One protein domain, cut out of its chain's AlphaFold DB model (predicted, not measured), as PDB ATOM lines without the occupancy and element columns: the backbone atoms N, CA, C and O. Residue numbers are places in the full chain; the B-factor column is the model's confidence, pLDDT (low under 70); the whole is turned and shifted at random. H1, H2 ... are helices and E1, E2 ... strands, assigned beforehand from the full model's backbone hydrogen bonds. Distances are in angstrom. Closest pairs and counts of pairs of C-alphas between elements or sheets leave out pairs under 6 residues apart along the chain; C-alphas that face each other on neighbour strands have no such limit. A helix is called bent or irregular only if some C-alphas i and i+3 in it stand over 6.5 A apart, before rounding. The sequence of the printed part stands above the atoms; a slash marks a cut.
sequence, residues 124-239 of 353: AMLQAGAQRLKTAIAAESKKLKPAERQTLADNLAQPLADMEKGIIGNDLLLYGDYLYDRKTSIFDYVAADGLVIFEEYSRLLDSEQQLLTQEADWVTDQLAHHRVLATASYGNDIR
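What this domain is: This is residues 124 to 239 of the 353 residues of the protein "UvrABC system protein" of Lactiplantibacillus plantarum subsp. plantarum (UniProt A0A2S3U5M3). A loose, elongated frame: the long helix H5 makes one long side, a cluster of H1, bent H2 and H3 stands at one end, and E1 at the other, with the H3 to H4 link and H4 along the side opposite H5. After H5, residues 225 to 239 fold back inside the frame. The printed part has 116 residues, mostly helix, in the order H1 H2 H3 H4 E1 H5; its radius of gyration of the C-alphas is 17.0 A, and it spans 50 by 32 by 22 A.

How they stand to each other: H5, residues 201 to 224, touches no helix. E1, residues 195 to 199, pairs with no named strand; its closest C-alpha pair to H5 is Phe 198 and Leu 204, 8.0 A. H4, residues 186 to 189, is apart from H5. H1, residues 124 to 141, touches H3, residues 170 to 179, with residues 125 to 133 alone, about perpendicular at 82 degrees; the closest C-alphas, of Gly 129 and Leu 179, are 4.4 A apart. H2, residues 146 to 165, was assigned as one helix by its hydrogen bonds but is bent: C-alphas 155 and 158 are 7.0 A apart. H1 forms a hairpin with arm H2a, residues 146 to 155, at a shallow tilt of 18 degrees, opposite ways; the closest C-alphas, of Ser 141 and Arg 149, are 5.4 A apart. Every O i to N i+4 pair is within hydrogen-bond range in H1, H2a, H5 and arm H2b, residues 158 to 165; H3 has 1 of 6, beside 6 of 7 O i to N i+3 pairs, and H4 is too short.

Where its parts are: H5 is 34.7 A long, from C-alpha 201 at (143.687, 126.222, 153.468) to C-alpha 224 at (110.149, 134.308, 149.476). H1 is 25.6 A long and begins at (123.435, 157.230, 166.123). H3 is irregular: C-alphas 174 and 177 are 8.0 A apart.

The domain as a whole: The C-alphas farthest apart, of Pro 146 and Asp 193, are 54.5 A apart. The printed part has no cut, and no link is long. No printed residue is under 70 in pLDDT.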
ATOM      1  N   ALA A 124     123.099 156.613 167.407       90.00
ATOM      2  CA  ALA A 124     123.435 157.230 166.123       90.00
ATOM      3  C   ALA A 124     123.570 156.199 164.987       90.00
ATOM      4  O   ALA A 124     123.093 156.438 163.877       90.00
ATOM      5  N   MET A 125     124.175 155.039 165.263       91.69
ATOM      6  CA  MET A 125     124.282 153.948 164.291       91.69
ATOM      7  C   MET A 125     122.927 153.334 163.969       91.69
ATOM      8  O   MET A 125     122.649 153.091 162.798       91.69
ATOM      9  N   LEU A 126     122.071 153.140 164.975       93.56
ATOM     10  CA  LEU A 126     120.713 152.637 164.771       93.56
ATOM     11  C   LEU A 126     119.897 153.591 163.885       93.56
ATOM     12  O   LEU A 126     119.297 153.145 162.911       93.56
ATOM     13  N   GLN A 127     119.959 154.907 164.122       94.44
ATOM     14  CA  GLN A 127     119.286 155.900 163.267       94.44
ATOM     15  C   GLN A 127     119.827 155.903 161.831       94.44
ATOM     16  O   GLN A 127     119.063 155.900 160.862       94.44
ATOM     17  N   ALA A 128     121.154 155.895 161.674       95.00
ATOM     18  CA  ALA A 128     121.781 155.846 160.357       95.00
ATOM     19  C   ALA A 128     121.428 154.546 159.616       95.00
ATOM     20  O   ALA A 128     121.127 154.570 158.419       95.00
ATOM     21  N   GLY A 129     121.415 153.422 160.334       94.88
ATOM     22  CA  GLY A 129     121.036 152.117 159.814       94.88
ATOM     23  C   GLY A 129     119.570 152.047 159.412       94.88
ATOM     24  O   GLY A 129     119.284 151.598 158.304       94.88
ATOM     25  N   ALA A 130     118.658 152.603 160.212       96.19
ATOM     26  CA  ALA A 130     117.248 152.736 159.853       96.19
ATOM     27  C   ALA A 130     117.077 153.522 158.544       96.19
ATOM     28  O   ALA A 130     116.311 153.124 157.666       96.19
ATOM     29  N   GLN A 131     117.832 154.609 158.355       96.62
ATOM     30  CA  GLN A 131     117.769 155.402 157.125       96.62
ATOM     31  C   GLN A 131     118.311 154.645 155.900       96.62
ATOM     32  O   GLN A 131     117.723 154.719 154.811       96.62
ATOM     33  N   ARG A 132     119.409 153.892 156.063       95.62
ATOM     34  CA  ARG A 132     119.938 153.002 155.016       95.62
ATOM     35  C   ARG A 132     118.928 151.909 154.668       95.62
ATOM     36  O   ARG A 132     118.615 151.732 153.489       95.62
ATOM     37  N   LEU A 133     118.347 151.264 155.678       95.19
ATOM     38  CA  LEU A 133     117.347 150.213 155.517       95.19
ATOM     39  C   LEU A 133     116.089 150.739 154.812       95.19
ATOM     40  O   LEU A 133     115.667 150.156 153.818       95.19
ATOM     41  N   LYS A 134     115.543 151.898 155.209       96.19
ATOM     42  CA  LYS A 134     114.415 152.552 154.511       96.19
ATOM     43  C   LYS A 134     114.697 152.806 153.035       96.19
ATOM     44  O   LYS A 134     113.833 152.589 152.185       96.19
ATOM     45  N   THR A 135     115.903 153.276 152.725       96.00
ATOM     46  CA  THR A 135     116.320 153.539 151.344       96.00
ATOM     47  C   THR A 135     116.353 152.242 150.532       96.00
ATOM     48  O   THR A 135     115.852 152.206 149.404       96.00
ATOM     49  N   ALA A 136     116.877 151.163 151.118       95.06
ATOM     50  CA  ALA A 136     116.922 149.846 150.494       95.06
ATOM     51  C   ALA A 136     115.513 149.252 150.301       95.06
ATOM     52  O   ALA A 136     115.185 148.814 149.197       95.06
ATOM     53  N   ILE A 137     114.631 149.363 151.302       95.56
ATOM     54  CA  ILE A 137     113.213 148.972 151.210       95.56
ATOM     55  C   ILE A 137     112.516 149.716 150.068       95.56
ATOM     56  O   ILE A 137     111.818 149.102 149.260       95.56
ATOM     57  N   ALA A 138     112.711 151.034 149.954       95.94
ATOM     58  CA  ALA A 138     112.113 151.832 148.885       95.94
ATOM     59  C   ALA A 138     112.611 151.416 147.489       95.94
ATOM     60  O   ALA A 138     111.848 151.452 146.519       95.94
ATOM     61  N   ALA A 139     113.880 151.018 147.365       95.75
ATOM     62  CA  ALA A 139     114.438 150.511 146.116       95.75
ATOM     63  C   ALA A 139     113.884 149.122 145.756       95.75
ATOM     64  O   ALA A 139     113.541 148.881 144.595       95.75
ATOM     65  N   GLU A 140     113.751 148.231 146.736       94.81
ATOM     66  CA  GLU A 140     113.215 146.881 146.557       94.81
ATOM     67  C   GLU A 140     111.716 146.891 146.238       94.81
ATOM     68  O   GLU A 140     111.273 146.255 145.281       94.81
ATOM     69  N   SER A 141     110.950 147.735 146.931       94.94
ATOM     70  CA  SER A 141     109.505 147.900 146.731       94.94
ATOM     71  C   SER A 141     109.138 148.237 145.284       94.94
ATOM     72  O   SER A 141     108.108 147.788 144.785       94.94
ATOM     73  N   LYS A 142     109.987 148.987 144.564       95.62
ATOM     74  CA  LYS A 142     109.762 149.328 143.146       95.62
ATOM     75  C   LYS A 142     109.707 148.095 142.237       95.62
ATOM     76  O   LYS A 142     109.093 148.167 141.176       95.62
ATOM     77  N   LYS A 143     110.334 146.988 142.644       94.38
ATOM     78  CA  LYS A 143     110.431 145.738 141.875       94.38
ATOM     79  C   LYS A 143     109.316 144.739 142.207       94.38
ATOM     80  O   LYS A 143     109.108 143.801 141.446       94.38
ATOM     81  N   LEU A 144     108.601 144.950 143.312       95.00
ATOM     82  CA  LEU A 144     107.579 144.039 143.833       95.00
ATOM     83  C   LEU A 144     106.168 144.407 143.356       95.00
ATOM     84  O   LEU A 144     105.901 145.559 142.989       95.00
ATOM     85  N   LYS A 145     105.240 143.446 143.390       96.44
ATOM     86  CA  LYS A 145     103.799 143.673 143.176       96.44
ATOM     87  C   LYS A 145     103.162 144.341 144.405       96.44
ATOM     88  O   LYS A 145     103.716 144.254 145.495       96.44
ATOM     89  N   PRO A 146     101.972 144.966 144.290       95.62
ATOM     90  CA  PRO A 146     101.343 145.669 145.413       95.62
ATOM     91  C   PRO A 146     101.174 144.836 146.695       95.62
ATOM     92  O   PRO A 146     101.464 145.340 147.772       95.62
ATOM     93  N   ALA A 147     100.765 143.566 146.584       95.56
ATOM     94  CA  ALA A 147     100.614 142.685 147.746       95.56
ATOM     95  C   ALA A 147     101.964 142.357 148.411       95.56
ATOM     96  O   ALA A 147     102.091 142.446 149.625       95.56
ATOM     97  N   GLU A 148     102.988 142.055 147.610       96.31
ATOM     98  CA  GLU A 148     104.355 141.760 148.069       96.31
ATOM     99  C   GLU A 148     105.000 142.978 148.757       96.31
ATOM    100  O   GLU A 148     105.661 142.836 149.782       96.31
ATOM    101  N   ARG A 149     104.750 144.195 148.242       96.38
ATOM    102  CA  ARG A 149     105.188 145.453 148.879       96.38
ATOM    103  C   ARG A 149     104.595 145.626 150.272       96.38
ATOM    104  O   ARG A 149     105.307 146.075 151.164       96.38
ATOM    105  N   GLN A 150     103.311 145.305 150.438       95.06
ATOM    106  CA  GLN A 150     102.651 145.404 151.737       95.06
ATOM    107  C   GLN A 150     103.268 144.409 152.723       95.06
ATOM    108  O   GLN A 150     103.670 144.816 153.806       95.06
ATOM    109  N   THR A 151     103.452 143.149 152.313       96.94
ATOM    110  CA  THR A 151     104.105 142.128 153.144       96.94
ATOM    111  C   THR A 151     105.515 142.543 153.573       96.94
ATOM    112  O   THR A 151     105.862 142.402 154.742       96.94
ATOM    113  N   LEU A 152     106.324 143.084 152.652       96.31
ATOM    114  CA  LEU A 152     107.660 143.595 152.972       96.31
ATOM    115  C   LEU A 152     107.601 144.723 154.012       96.31
ATOM    116  O   LEU A 152     108.369 144.720 154.970       96.31
ATOM    117  N   ALA A 153     106.695 145.687 153.822       95.25
ATOM    118  CA  ALA A 153     106.532 146.807 154.741       95.25
ATOM    119  C   ALA A 153     106.105 146.336 156.138       95.25
ATOM    120  O   ALA A 153     106.675 146.793 157.124       95.25
ATOM    121  N   ASP A 154     105.161 145.396 156.217       96.50
ATOM    122  CA  ASP A 154     104.658 144.858 157.481       96.50
ATOM    123  C   ASP A 154     105.753 144.090 158.239       96.50
ATOM    124  O   ASP A 154     105.951 144.309 159.434       96.50
ATOM    125  N   ASN A 155     106.516 143.240 157.543       95.81
ATOM    126  CA  ASN A 155     107.596 142.458 158.153       95.81
ATOM    127  C   ASN A 155     108.748 143.328 158.673       95.81
ATOM    128  O   ASN A 155     109.361 142.995 159.685       95.81
ATOM    129  N   LEU A 156     109.059 144.425 157.976       95.06
ATOM    130  CA  LEU A 156     110.188 145.297 158.314       95.06
ATOM    131  C   LEU A 156     109.793 146.497 159.185       95.06
ATOM    132  O   LEU A 156     110.671 147.244 159.619       95.06
ATOM    133  N   ALA A 157     108.502 146.674 159.482       95.06
ATOM    134  CA  ALA A 157     108.011 147.771 160.311       95.06
ATOM    135  C   ALA A 157     108.581 147.728 161.733       95.06
ATOM    136  O   ALA A 157     109.021 148.758 162.244       95.06
ATOM    137  N   GLN A 158     108.593 146.547 162.360       94.50
ATOM    138  CA  GLN A 158     109.060 146.396 163.738       94.50
ATOM    139  C   GLN A 158     110.583 146.593 163.859       94.50
ATOM    140  O   GLN A 158     110.971 147.475 164.625       94.50
ATOM    141  N   PRO A 159     111.442 145.927 163.054       94.38
ATOM    142  CA  PRO A 159     112.881 146.192 163.077       94.38
ATOM    143  C   PRO A 159     113.230 147.666 162.842       94.38
ATOM    144  O   PRO A 159     114.087 148.219 163.526       94.38
ATOM    145  N   LEU A 160     112.543 148.336 161.907       95.69
ATOM    146  CA  LEU A 160     112.733 149.770 161.679       95.69
ATOM    147  C   LEU A 160     112.346 150.609 162.897       95.69
ATOM    148  O   LEU A 160     113.093 151.511 163.274       95.69
ATOM    149  N   ALA A 161     111.195 150.325 163.507       95.25
ATOM    150  CA  ALA A 161     110.736 151.043 164.686       95.25
ATOM    151  C   ALA A 161     111.685 150.847 165.877       95.25
ATOM    152  O   ALA A 161     111.905 151.791 166.635       95.25
ATOM    153  N   ASP A 162     112.257 149.654 166.035       94.69
ATOM    154  CA  ASP A 162     113.217 149.357 167.096       94.69
ATOM    155  C   ASP A 162     114.533 150.104 166.876       94.69
ATOM    156  O   ASP A 162     114.992 150.800 167.784       94.69
ATOM    157  N   MET A 163     115.065 150.110 165.647       95.12
ATOM    158  CA  MET A 163     116.218 150.948 165.296       95.12
ATOM    159  C   MET A 163     115.950 152.439 165.579       95.12
ATOM    160  O   MET A 163     116.774 153.121 166.189       95.12
ATOM    161  N   GLU A 164     114.783 152.957 165.194       94.56
ATOM    162  CA  GLU A 164     114.407 154.359 165.425       94.56
ATOM    163  C   GLU A 164     114.213 154.712 166.903       94.56
ATOM    164  O   GLU A 164     114.397 155.867 167.292       94.56
ATOM    165  N   LYS A 165     113.842 153.743 167.739       92.75
ATOM    166  CA  LYS A 165     113.684 153.929 169.188       92.75
ATOM    167  C   LYS A 165     114.959 153.634 169.973       92.75
ATOM    168  O   LYS A 165     114.978 153.874 171.176       92.75
ATOM    169  N   GLY A 166     116.008 153.135 169.320       89.00
ATOM    170  CA  GLY A 166     117.240 152.729 169.990       89.00
ATOM    171  C   GLY A 166     117.135 151.382 170.715       89.00
ATOM    172  O   GLY A 166     117.916 151.126 171.624       89.00
ATOM    173  N   ILE A 167     116.162 150.542 170.357       87.38
ATOM    174  CA  ILE A 167     115.946 149.224 170.960       87.38
ATOM    175  C   ILE A 167     116.800 148.206 170.204       87.38
ATOM    176  O   ILE A 167     116.674 148.067 168.989       87.38
ATOM    177  N   ILE A 168     117.662 147.486 170.923       86.69
ATOM    178  CA  ILE A 168     118.520 146.445 170.351       86.69
ATOM    179  C   ILE A 168     117.894 145.078 170.637       86.69
ATOM    180  O   ILE A 168     117.843 144.636 171.783       86.69
ATOM    181  N   GLY A 169     117.413 144.418 169.583       84.00
ATOM    182  CA  GLY A 169     116.900 143.048 169.613       84.00
ATOM    183  C   GLY A 169     117.772 142.083 168.805       84.00
ATOM    184  O   GLY A 169     118.544 142.492 167.935       84.00
ATOM    185  N   ASN A 170     117.642 140.779 169.069       83.25
ATOM    186  CA  ASN A 170     118.381 139.736 168.340       83.25
ATOM    187  C   ASN A 170     118.013 139.670 166.849       83.25
ATOM    188  O   ASN A 170     118.818 139.245 166.025       83.25
ATOM    189  N   ASP A 171     116.802 140.083 166.493       86.94
ATOM    190  CA  ASP A 171     116.327 140.192 165.116       86.94
ATOM    191  C   ASP A 171     117.107 141.240 164.310       86.94
ATOM    192  O   ASP A 171     117.262 141.089 163.095       86.94
ATOM    193  N   LEU A 172     117.691 142.244 164.979       90.31
ATOM    194  CA  LEU A 172     118.516 143.251 164.320       90.31
ATOM    195  C   LEU A 172     119.824 142.693 163.744       90.31
ATOM    196  O   LEU A 172     120.393 143.308 162.839       90.31
ATOM    197  N   LEU A 173     120.274 141.512 164.192       88.19
ATOM    198  CA  LEU A 173     121.453 140.834 163.635       88.19
ATOM    199  C   LEU A 173     121.320 140.591 162.126       88.19
ATOM    200  O   LEU A 173     122.317 140.655 161.407       88.19
ATOM    201  N   LEU A 174     120.096 140.378 161.629       89.38
ATOM    202  CA  LEU A 174     119.822 140.188 160.199       89.38
ATOM    203  C   LEU A 174     120.117 141.436 159.358       89.38
ATOM    204  O   LEU A 174     120.294 141.336 158.147       89.38
ATOM    205  N   TYR A 175     120.183 142.605 159.994       91.38
ATOM    206  CA  TYR A 175     120.401 143.892 159.341       91.38
ATOM    207  C   TYR A 175     121.785 144.471 159.649       91.38
ATOM    208  O   TYR A 175     122.003 145.663 159.438       91.38
ATOM    209  N   GLY A 176     122.733 143.646 160.118       89.38
ATOM    210  CA  GLY A 176     124.097 144.070 160.455       89.38
ATOM    211  C   GLY A 176     124.792 144.875 159.347       89.38
ATOM    212  O   GLY A 176     125.418 145.890 159.640       89.38
ATOM    213  N   ASP A 177     124.594 144.495 158.081       90.19
ATOM    214  CA  ASP A 177     125.123 145.185 156.885       90.19
ATOM    215  C   ASP A 177     124.594 146.620 156.720       90.19
ATOM    216  O   ASP A 177     125.255 147.474 156.134       90.19
ATOM    217  N   TYR A 178     123.413 146.915 157.269       92.25
ATOM    218  CA  TYR A 178     122.867 148.269 157.316       92.25
ATOM    219  C   TYR A 178     123.239 149.002 158.600       92.25
ATOM    220  O   TYR A 178     123.195 150.228 158.613       92.25
ATOM    221  N   LEU A 179     123.569 148.307 159.685       91.94
ATOM    222  CA  LEU A 179     123.813 148.910 160.997       91.94
ATOM    223  C   LEU A 179     125.246 149.426 161.134       91.94
ATOM    224  O   LEU A 179     125.448 150.558 161.580       91.94
ATOM    225  N   TYR A 180     126.222 148.650 160.668       88.81
ATOM    226  CA  TYR A 180     127.618 149.069 160.627       88.81
ATOM    227  C   TYR A 180     127.919 149.864 159.351       88.81
ATOM    228  O   TYR A 180     127.363 149.617 158.285       88.81
ATOM    229  N   ASP A 181     128.782 150.870 159.464       84.06
ATOM    230  CA  ASP A 181     129.263 151.676 158.337       84.06
ATOM    231  C   ASP A 181     130.425 151.006 157.589       84.06
ATOM    232  O   ASP A 181     130.633 151.248 156.399       84.06
ATOM    233  N   ARG A 182     131.161 150.140 158.289       86.69
ATOM    234  CA  ARG A 182     132.270 149.352 157.773       86.69
ATOM    235  C   ARG A 182     132.065 147.872 158.078       86.69
ATOM    236  O   ARG A 182     131.631 147.488 159.159       86.69
ATOM    237  N   LYS A 183     132.457 147.037 157.120       89.00
ATOM    238  CA  LYS A 183     132.551 145.586 157.275       89.00
ATOM    239  C   LYS A 183     133.828 145.233 158.036       89.00
ATOM    240  O   LYS A 183     134.897 145.134 157.441       89.00
ATOM    241  N   THR A 184     133.720 145.143 159.357       93.62
ATOM    242  CA  THR A 184     134.815 144.748 160.251       93.62
ATOM    243  C   THR A 184     134.751 143.246 160.531       93.62
ATOM    244  O   THR A 184     133.672 142.651 160.606       93.62
ATOM    245  N   SER A 185     135.918 142.621 160.664       94.69
ATOM    246  CA  SER A 185     136.084 141.197 160.959       94.69
ATOM    247  C   SER A 185     137.107 140.987 162.076       94.69
ATOM    248  O   SER A 185     137.718 141.935 162.565       94.69
ATOM    249  N   ILE A 186     137.344 139.730 162.455       94.75
ATOM    250  CA  ILE A 186     138.381 139.389 163.437       94.75
ATOM    251  C   ILE A 186     139.792 139.801 162.986       94.75
ATOM    252  O   ILE A 186     140.643 140.050 163.832       94.75
ATOM    253  N   PHE A 187     140.040 139.931 161.678       94.38
ATOM    254  CA  PHE A 187     141.333 140.370 161.145       94.38
ATOM    255  C   PHE A 187     141.657 141.811 161.546       94.38
ATOM    256  O   PHE A 187     142.812 142.120 161.810       94.38
ATOM    257  N   ASP A 188     140.648 142.681 161.670       94.31
ATOM    258  CA  ASP A 188     140.845 144.061 162.129       94.31
ATOM    259  C   ASP A 188     141.249 144.136 163.615       94.31
ATOM    260  O   ASP A 188     141.802 145.143 164.047       94.31
ATOM    261  N   TYR A 189     140.962 143.089 164.400       93.62
ATOM    262  CA  TYR A 189     141.327 142.988 165.819       93.62
ATOM    263  C   TYR A 189     142.732 142.412 166.035       93.62
ATOM    264  O   TYR A 189     143.238 142.448 167.160       93.62
ATOM    265  N   VAL A 190     143.363 141.864 164.993       92.88
ATOM    266  CA  VAL A 190     144.747 141.389 165.062       92.88
ATOM    267  C   VAL A 190     145.674 142.607 165.095       92.88
ATOM    268  O   VAL A 190     145.480 143.576 164.364       92.88
ATOM    269  N   ALA A 191     146.666 142.587 165.989       91.50
ATOM    270  CA  ALA A 191     147.681 143.634 166.043       91.50
ATOM    271  C   ALA A 191     148.449 143.705 164.715       91.50
ATOM    272  O   ALA A 191     148.665 142.679 164.080       91.50
ATOM    273  N   ALA A 192     148.912 144.893 164.318       92.25
ATOM    274  CA  ALA A 192     149.525 145.109 163.002       92.25
ATOM    275  C   ALA A 192     150.771 144.239 162.723       92.25
ATOM    276  O   ALA A 192     151.080 143.956 161.567       92.25
ATOM    277  N   ASP A 193     151.491 143.816 163.763       92.50
ATOM    278  CA  ASP A 193     152.636 142.897 163.709       92.50
ATOM    279  C   ASP A 193     152.253 141.426 163.973       92.50
ATOM    280  O   ASP A 193     153.117 140.553 164.097       92.50
ATOM    281  N   GLY A 194     150.954 141.144 164.044       94.12
ATOM    282  CA  GLY A 194     150.387 139.824 164.246       94.12
ATOM    283  C   GLY A 194     150.581 138.882 163.056       94.12
ATOM    284  O   GLY A 194     150.918 139.270 161.934       94.12
ATOM    285  N   LEU A 195     150.348 137.598 163.326       94.62
ATOM    286  CA  LEU A 195     150.465 136.507 162.364       94.62
ATOM    287  C   LEU A 195     149.108 135.823 162.199       94.62
ATOM    288  O   LEU A 195     148.543 135.332 163.176       94.62
ATOM    289  N   VAL A 196     148.641 135.705 160.959       94.88
ATOM    290  CA  VAL A 196     147.456 134.912 160.630       94.88
ATOM    291  C   VAL A 196     147.889 133.541 160.119       94.88
ATOM    292  O   VAL A 196     148.660 133.422 159.164       94.88
ATOM    293  N   ILE A 197     147.404 132.485 160.771       94.44
ATOM    294  CA  ILE A 197     147.736 131.100 160.427       94.44
ATOM    295  C   ILE A 197     146.510 130.417 159.824       94.44
ATOM    296  O   ILE A 197     145.451 130.368 160.445       94.44
ATOM    297  N   PHE A 198     146.681 129.829 158.643       92.12
ATOM    298  CA  PHE A 198     145.669 129.011 157.986       92.12
ATOM    299  C   PHE A 198     146.069 127.544 158.049       92.12
ATOM    300  O   PHE A 198     147.026 127.117 157.398       92.12
ATOM    301  N   GLU A 199     145.321 126.770 158.827       91.69
ATOM    302  CA  GLU A 199     145.438 125.318 158.859       91.69
ATOM    303  C   GLU A 199     144.568 124.710 157.752       91.69
ATOM    304  O   GLU A 199     143.368 124.967 157.687       91.69
ATOM    305  N   GLU A 200     145.181 123.918 156.868       89.75
ATOM    306  CA  GLU A 200     144.513 123.227 155.757       89.75
ATOM    307  C   GLU A 200     143.659 124.181 154.896       89.75
ATOM    308  O   GLU A 200     142.441 124.045 154.778       89.75
ATOM    309  N   TYR A 201     144.320 125.148 154.250       88.19
ATOM    310  CA  TYR A 201     143.687 126.222 153.468       88.19
ATOM    311  C   TYR A 201     142.603 125.756 152.474       88.19
ATOM    312  O   TYR A 201     141.579 126.415 152.315       88.19
ATOM    313  N   SER A 202     142.780 124.607 151.820       87.38
ATOM    314  CA  SER A 202     141.764 124.058 150.910       87.38
ATOM    315  C   SER A 202     140.461 123.697 151.628       87.38
ATOM    316  O   SER A 202     139.384 124.021 151.140       87.38
ATOM    317  N   ARG A 203     140.550 123.100 152.823       89.56
ATOM    318  CA  ARG A 203     139.383 122.760 153.651       89.56
ATOM    319  C   ARG A 203     138.673 124.003 154.162       89.56
ATOM    320  O   ARG A 203     137.456 123.979 154.333       89.56
ATOM    321  N   LEU A 204     139.426 125.074 154.405       90.12
ATOM    322  CA  LEU A 204     138.880 126.379 154.758       90.12
ATOM    323  C   LEU A 204     137.971 126.887 153.630       90.12
ATOM    324  O   LEU A 204     136.808 127.198 153.882       90.12
ATOM    325  N   LEU A 205     138.463 126.881 152.386       88.69
ATOM    326  CA  LEU A 205     137.673 127.278 151.217       88.69
ATOM    327  C   LEU A 205     136.459 126.364 150.988       88.69
ATOM    328  O   LEU A 205     135.377 126.860 150.686       88.69
ATOM    329  N   ASP A 206     136.603 125.050 151.171       91.31
ATOM    330  CA  ASP A 206     135.475 124.114 151.072       91.31
ATOM    331  C   ASP A 206     134.400 124.417 152.132       91.31
ATOM    332  O   ASP A 206     133.204 124.428 151.832       91.31
ATOM    333  N   SER A 207     134.824 124.718 153.365       93.50
ATOM    334  CA  SER A 207     133.926 125.086 154.469       93.50
ATOM    335  C   SER A 207     133.218 126.414 154.202       93.50
ATOM    336  O   SER A 207     132.027 126.543 154.478       93.50
ATOM    337  N   GLU A 208     133.917 127.395 153.622       92.94
ATOM    338  CA  GLU A 208     133.306 128.648 153.172       92.94
ATOM    339  C   GLU A 208     132.209 128.387 152.132       92.94
ATOM    340  O   GLU A 208     131.097 128.887 152.281       92.94
ATOM    341  N   GLN A 209     132.484 127.577 151.104       93.31
ATOM    342  CA  GLN A 209     131.501 127.279 150.056       93.31
ATOM    343  C   GLN A 209     130.246 126.590 150.605       93.31
ATOM    344  O   GLN A 209     129.129 126.899 150.179       93.31
ATOM    345  N   GLN A 210     130.410 125.687 151.574       95.31
ATOM    346  CA  GLN A 210     129.281 125.065 152.266       95.31
ATOM    347  C   GLN A 210     128.452 126.098 153.035       95.31
ATOM    348  O   GLN A 210     127.229 126.103 152.902       95.31
ATOM    349  N   LEU A 211     129.103 126.998 153.781       95.00
ATOM    350  CA  LEU A 211     128.420 128.078 154.499       95.00
ATOM    351  C   LEU A 211     127.676 129.014 153.542       95.00
ATOM    352  O   LEU A 211     126.535 129.367 153.814       95.00
ATOM    353  N   LEU A 212     128.283 129.385 152.413       93.94
ATOM    354  CA  LEU A 212     127.652 130.246 151.409       93.94
ATOM    355  C   LEU A 212     126.438 129.583 150.754       93.94
ATOM    356  O   LEU A 212     125.452 130.256 150.474       93.94
ATOM    357  N   THR A 213     126.483 128.267 150.537       95.69
ATOM    358  CA  THR A 213     125.340 127.519 149.993       95.69
ATOM    359  C   THR A 213     124.192 127.478 151.002       95.69
ATOM    360  O   THR A 213     123.059 127.787 150.652       95.69
ATOM    361  N   GLN A 214     124.489 127.182 152.272       95.38
ATOM    362  CA  GLN A 214     123.494 127.202 153.351       95.38
ATOM    363  C   GLN A 214     122.882 128.595 153.547       95.38
ATOM    364  O   GLN A 214     121.673 128.723 153.727       95.38
ATOM    365  N   GLU A 215     123.711 129.640 153.488       94.00
ATOM    366  CA  GLU A 215     123.267 131.032 153.546       94.00
ATOM    367  C   GLU A 215     122.367 131.367 152.353       94.00
ATOM    368  O   GLU A 215     121.294 131.922 152.553       94.00
ATOM    369  N   ALA A 216     122.732 130.972 151.129       94.44
ATOM    370  CA  ALA A 216     121.921 131.217 149.937       94.44
ATOM    371  C   ALA A 216     120.550 130.520 149.992       94.44
ATOM    372  O   ALA A 216     119.538 131.129 149.630       94.44
ATOM    373  N   ASP A 217     120.499 129.276 150.476       96.19
ATOM    374  CA  ASP A 217     119.246 128.542 150.676       96.19
ATOM    375  C   ASP A 217     118.357 129.250 151.711       96.19
ATOM    376  O   ASP A 217     117.168 129.479 151.472       96.19
ATOM    377  N   TRP A 218     118.944 129.675 152.835       95.12
ATOM    378  CA  TRP A 218     118.235 130.419 153.876       95.12
ATOM    379  C   TRP A 218     117.744 131.790 153.384       95.12
ATOM    380  O   TRP A 218     116.586 132.145 153.609       95.12
ATOM    381  N   VAL A 219     118.578 132.545 152.661       94.31
ATOM    382  CA  VAL A 219     118.208 133.842 152.070       94.31
ATOM    383  C   VAL A 219     117.074 133.669 151.065       94.31
ATOM    384  O   VAL A 219     116.148 134.476 151.052       94.31
ATOM    385  N   THR A 220     117.102 132.610 150.255       95.38
ATOM    386  CA  THR A 220     116.031 132.313 149.293       95.38
ATOM    387  C   THR A 220     114.687 132.121 150.000       95.38
ATOM    388  O   THR A 220     113.687 132.703 149.573       95.38
ATOM    389  N   ASP A 221     114.663 131.380 151.110       95.81
ATOM    390  CA  ASP A 221     113.469 131.212 151.949       95.81
ATOM    391  C   ASP A 221     113.005 132.545 152.566       95.81
ATOM    392  O   ASP A 221     111.834 132.921 152.454       95.81
ATOM    393  N   GLN A 222     113.922 133.329 153.146       94.50
ATOM    394  CA  GLN A 222     113.561 134.613 153.754       94.50
ATOM    395  C   GLN A 222     113.054 135.642 152.734       94.50
ATOM    396  O   GLN A 222     112.138 136.413 153.043       94.50
ATOM    397  N   LEU A 223     113.609 135.653 151.519       93.94
ATOM    398  CA  LEU A 223     113.156 136.512 150.423       93.94
ATOM    399  C   LEU A 223     111.770 136.107 149.922       93.94
ATOM    400  O   LEU A 223     110.949 136.987 149.664       93.94
ATOM    401  N   ALA A 224     111.477 134.804 149.842       94.38
ATOM    402  CA  ALA A 224     110.149 134.308 149.476       94.38
ATOM    403  C   ALA A 224     109.060 134.782 150.455       94.38
ATOM    404  O   ALA A 224     107.901 134.950 150.073       94.38
ATOM    405  N   HIS A 225     109.443 135.046 151.707       94.38
ATOM    406  CA  HIS A 225     108.574 135.588 152.746       94.38
ATOM    407  C   HIS A 225     108.726 137.099 152.975       94.38
ATOM    408  O   HIS A 225     108.079 137.618 153.880       94.38
ATOM    409  N   HIS A 226     109.534 137.809 152.176       94.25
ATOM    410  CA  HIS A 226     109.822 139.245 152.312       94.25
ATOM    411  C   HIS A 226     110.272 139.664 153.722       94.25
ATOM    412  O   HIS A 226     109.832 140.689 154.242       94.25
ATOM    413  N   ARG A 227     111.106 138.848 154.374       91.88
ATOM    414  CA  ARG A 227     111.660 139.137 155.712       91.88
ATOM    415  C   ARG A 227     113.042 139.773 155.675       91.88
ATOM    416  O   ARG A 227     113.505 140.290 156.681       91.88
ATOM    417  N   VAL A 228     113.691 139.726 154.520       93.19
ATOM    418  CA  VAL A 228     114.995 140.336 154.269       93.19
ATOM    419  C   VAL A 228     114.998 140.994 152.894       93.19
ATOM    420  O   VAL A 228     114.054 140.829 152.120       93.19
ATOM    421  N   LEU A 229     116.061 141.739 152.597       92.50
ATOM    422  CA  LEU A 229     116.246 142.427 151.323       92.50
ATOM    423  C   LEU A 229     117.226 141.672 150.432       92.50
ATOM    424  O   LEU A 229     118.239 141.157 150.904       92.50
ATOM    425  N   ALA A 230     116.982 141.673 149.122       88.31
ATOM    426  CA  ALA A 230     117.828 140.971 148.150       88.31
ATOM    427  C   ALA A 230     119.250 141.552 148.036       88.31
ATOM    428  O   ALA A 230     120.121 140.961 147.404       88.31
ATOM    429  N   THR A 231     119.473 142.740 148.601       85.75
ATOM    430  CA  THR A 231     120.768 143.439 148.594       85.75
ATOM    431  C   THR A 231     121.571 143.259 149.879       85.75
ATOM    432  O   THR A 231     122.703 143.730 149.929       85.75
ATOM    433  N   ALA A 232     121.003 142.609 150.898       87.31
ATOM    434  CA  ALA A 232     121.659 142.435 152.187       87.31
ATOM    435  C   ALA A 232     122.795 141.406 152.113       87.31
ATOM    436  O   ALA A 232     122.695 140.384 151.431       87.31
ATOM    437  N   SER A 233     123.861 141.676 152.861       88.88
ATOM    438  CA  SER A 233     124.960 140.747 153.125       88.88
ATOM    439  C   SER A 233     124.890 140.252 154.574       88.88
ATOM    440  O   SER A 233     124.535 141.015 155.465       88.88
ATOM    441  N   TYR A 234     125.238 138.988 154.828       89.75
ATOM    442  CA  TYR A 234     125.133 138.376 156.169       89.75
ATOM    443  C   TYR A 234     126.487 138.010 156.782       89.75
ATOM    444  O   TYR A 234     126.564 137.451 157.876       89.75
ATOM    445  N   GLY A 235     127.567 138.358 156.090       91.12
ATOM    446  CA  GLY A 235     128.925 138.189 156.565       91.12
ATOM    447  C   GLY A 235     129.935 138.700 155.551       91.12
ATOM    448  O   GLY A 235     129.623 138.955 154.387       91.12
ATOM    449  N   ASN A 236     131.168 138.835 156.013       92.50
ATOM    450  CA  ASN A 236     132.326 139.093 155.185       92.50
ATOM    451  C   ASN A 236     132.577 137.913 154.228       92.50
ATOM    452  O   ASN A 236     132.299 136.752 154.551       92.50
ATOM    453  N   ASP A 237     133.125 138.214 153.054       89.69
ATOM    454  CA  ASP A 237     133.668 137.217 152.132       89.69
ATOM    455  C   ASP A 237     135.114 136.911 152.543       89.69
ATOM    456  O   ASP A 237     135.907 137.832 152.758       89.69
ATOM    457  N   ILE A 238     135.477 135.633 152.698       89.50
ATOM    458  CA  ILE A 238     136.820 135.291 153.182       89.50
ATOM    459  C   ILE A 238     137.867 135.658 152.142       89.50
ATOM    460  O   ILE A 238     138.955 136.081 152.514       89.50
ATOM    461  N   ARG A 239     137.583 135.526 150.846       86.06
ATOM    462  CA  ARG A 239     138.566 135.844 149.804       86.06
ATOM    463  C   ARG A 239     138.884 137.330 149.784       86.06
ATOM    464  O   ARG A 239     140.043 137.678 149.574       86.06
TER     465      ARG A 239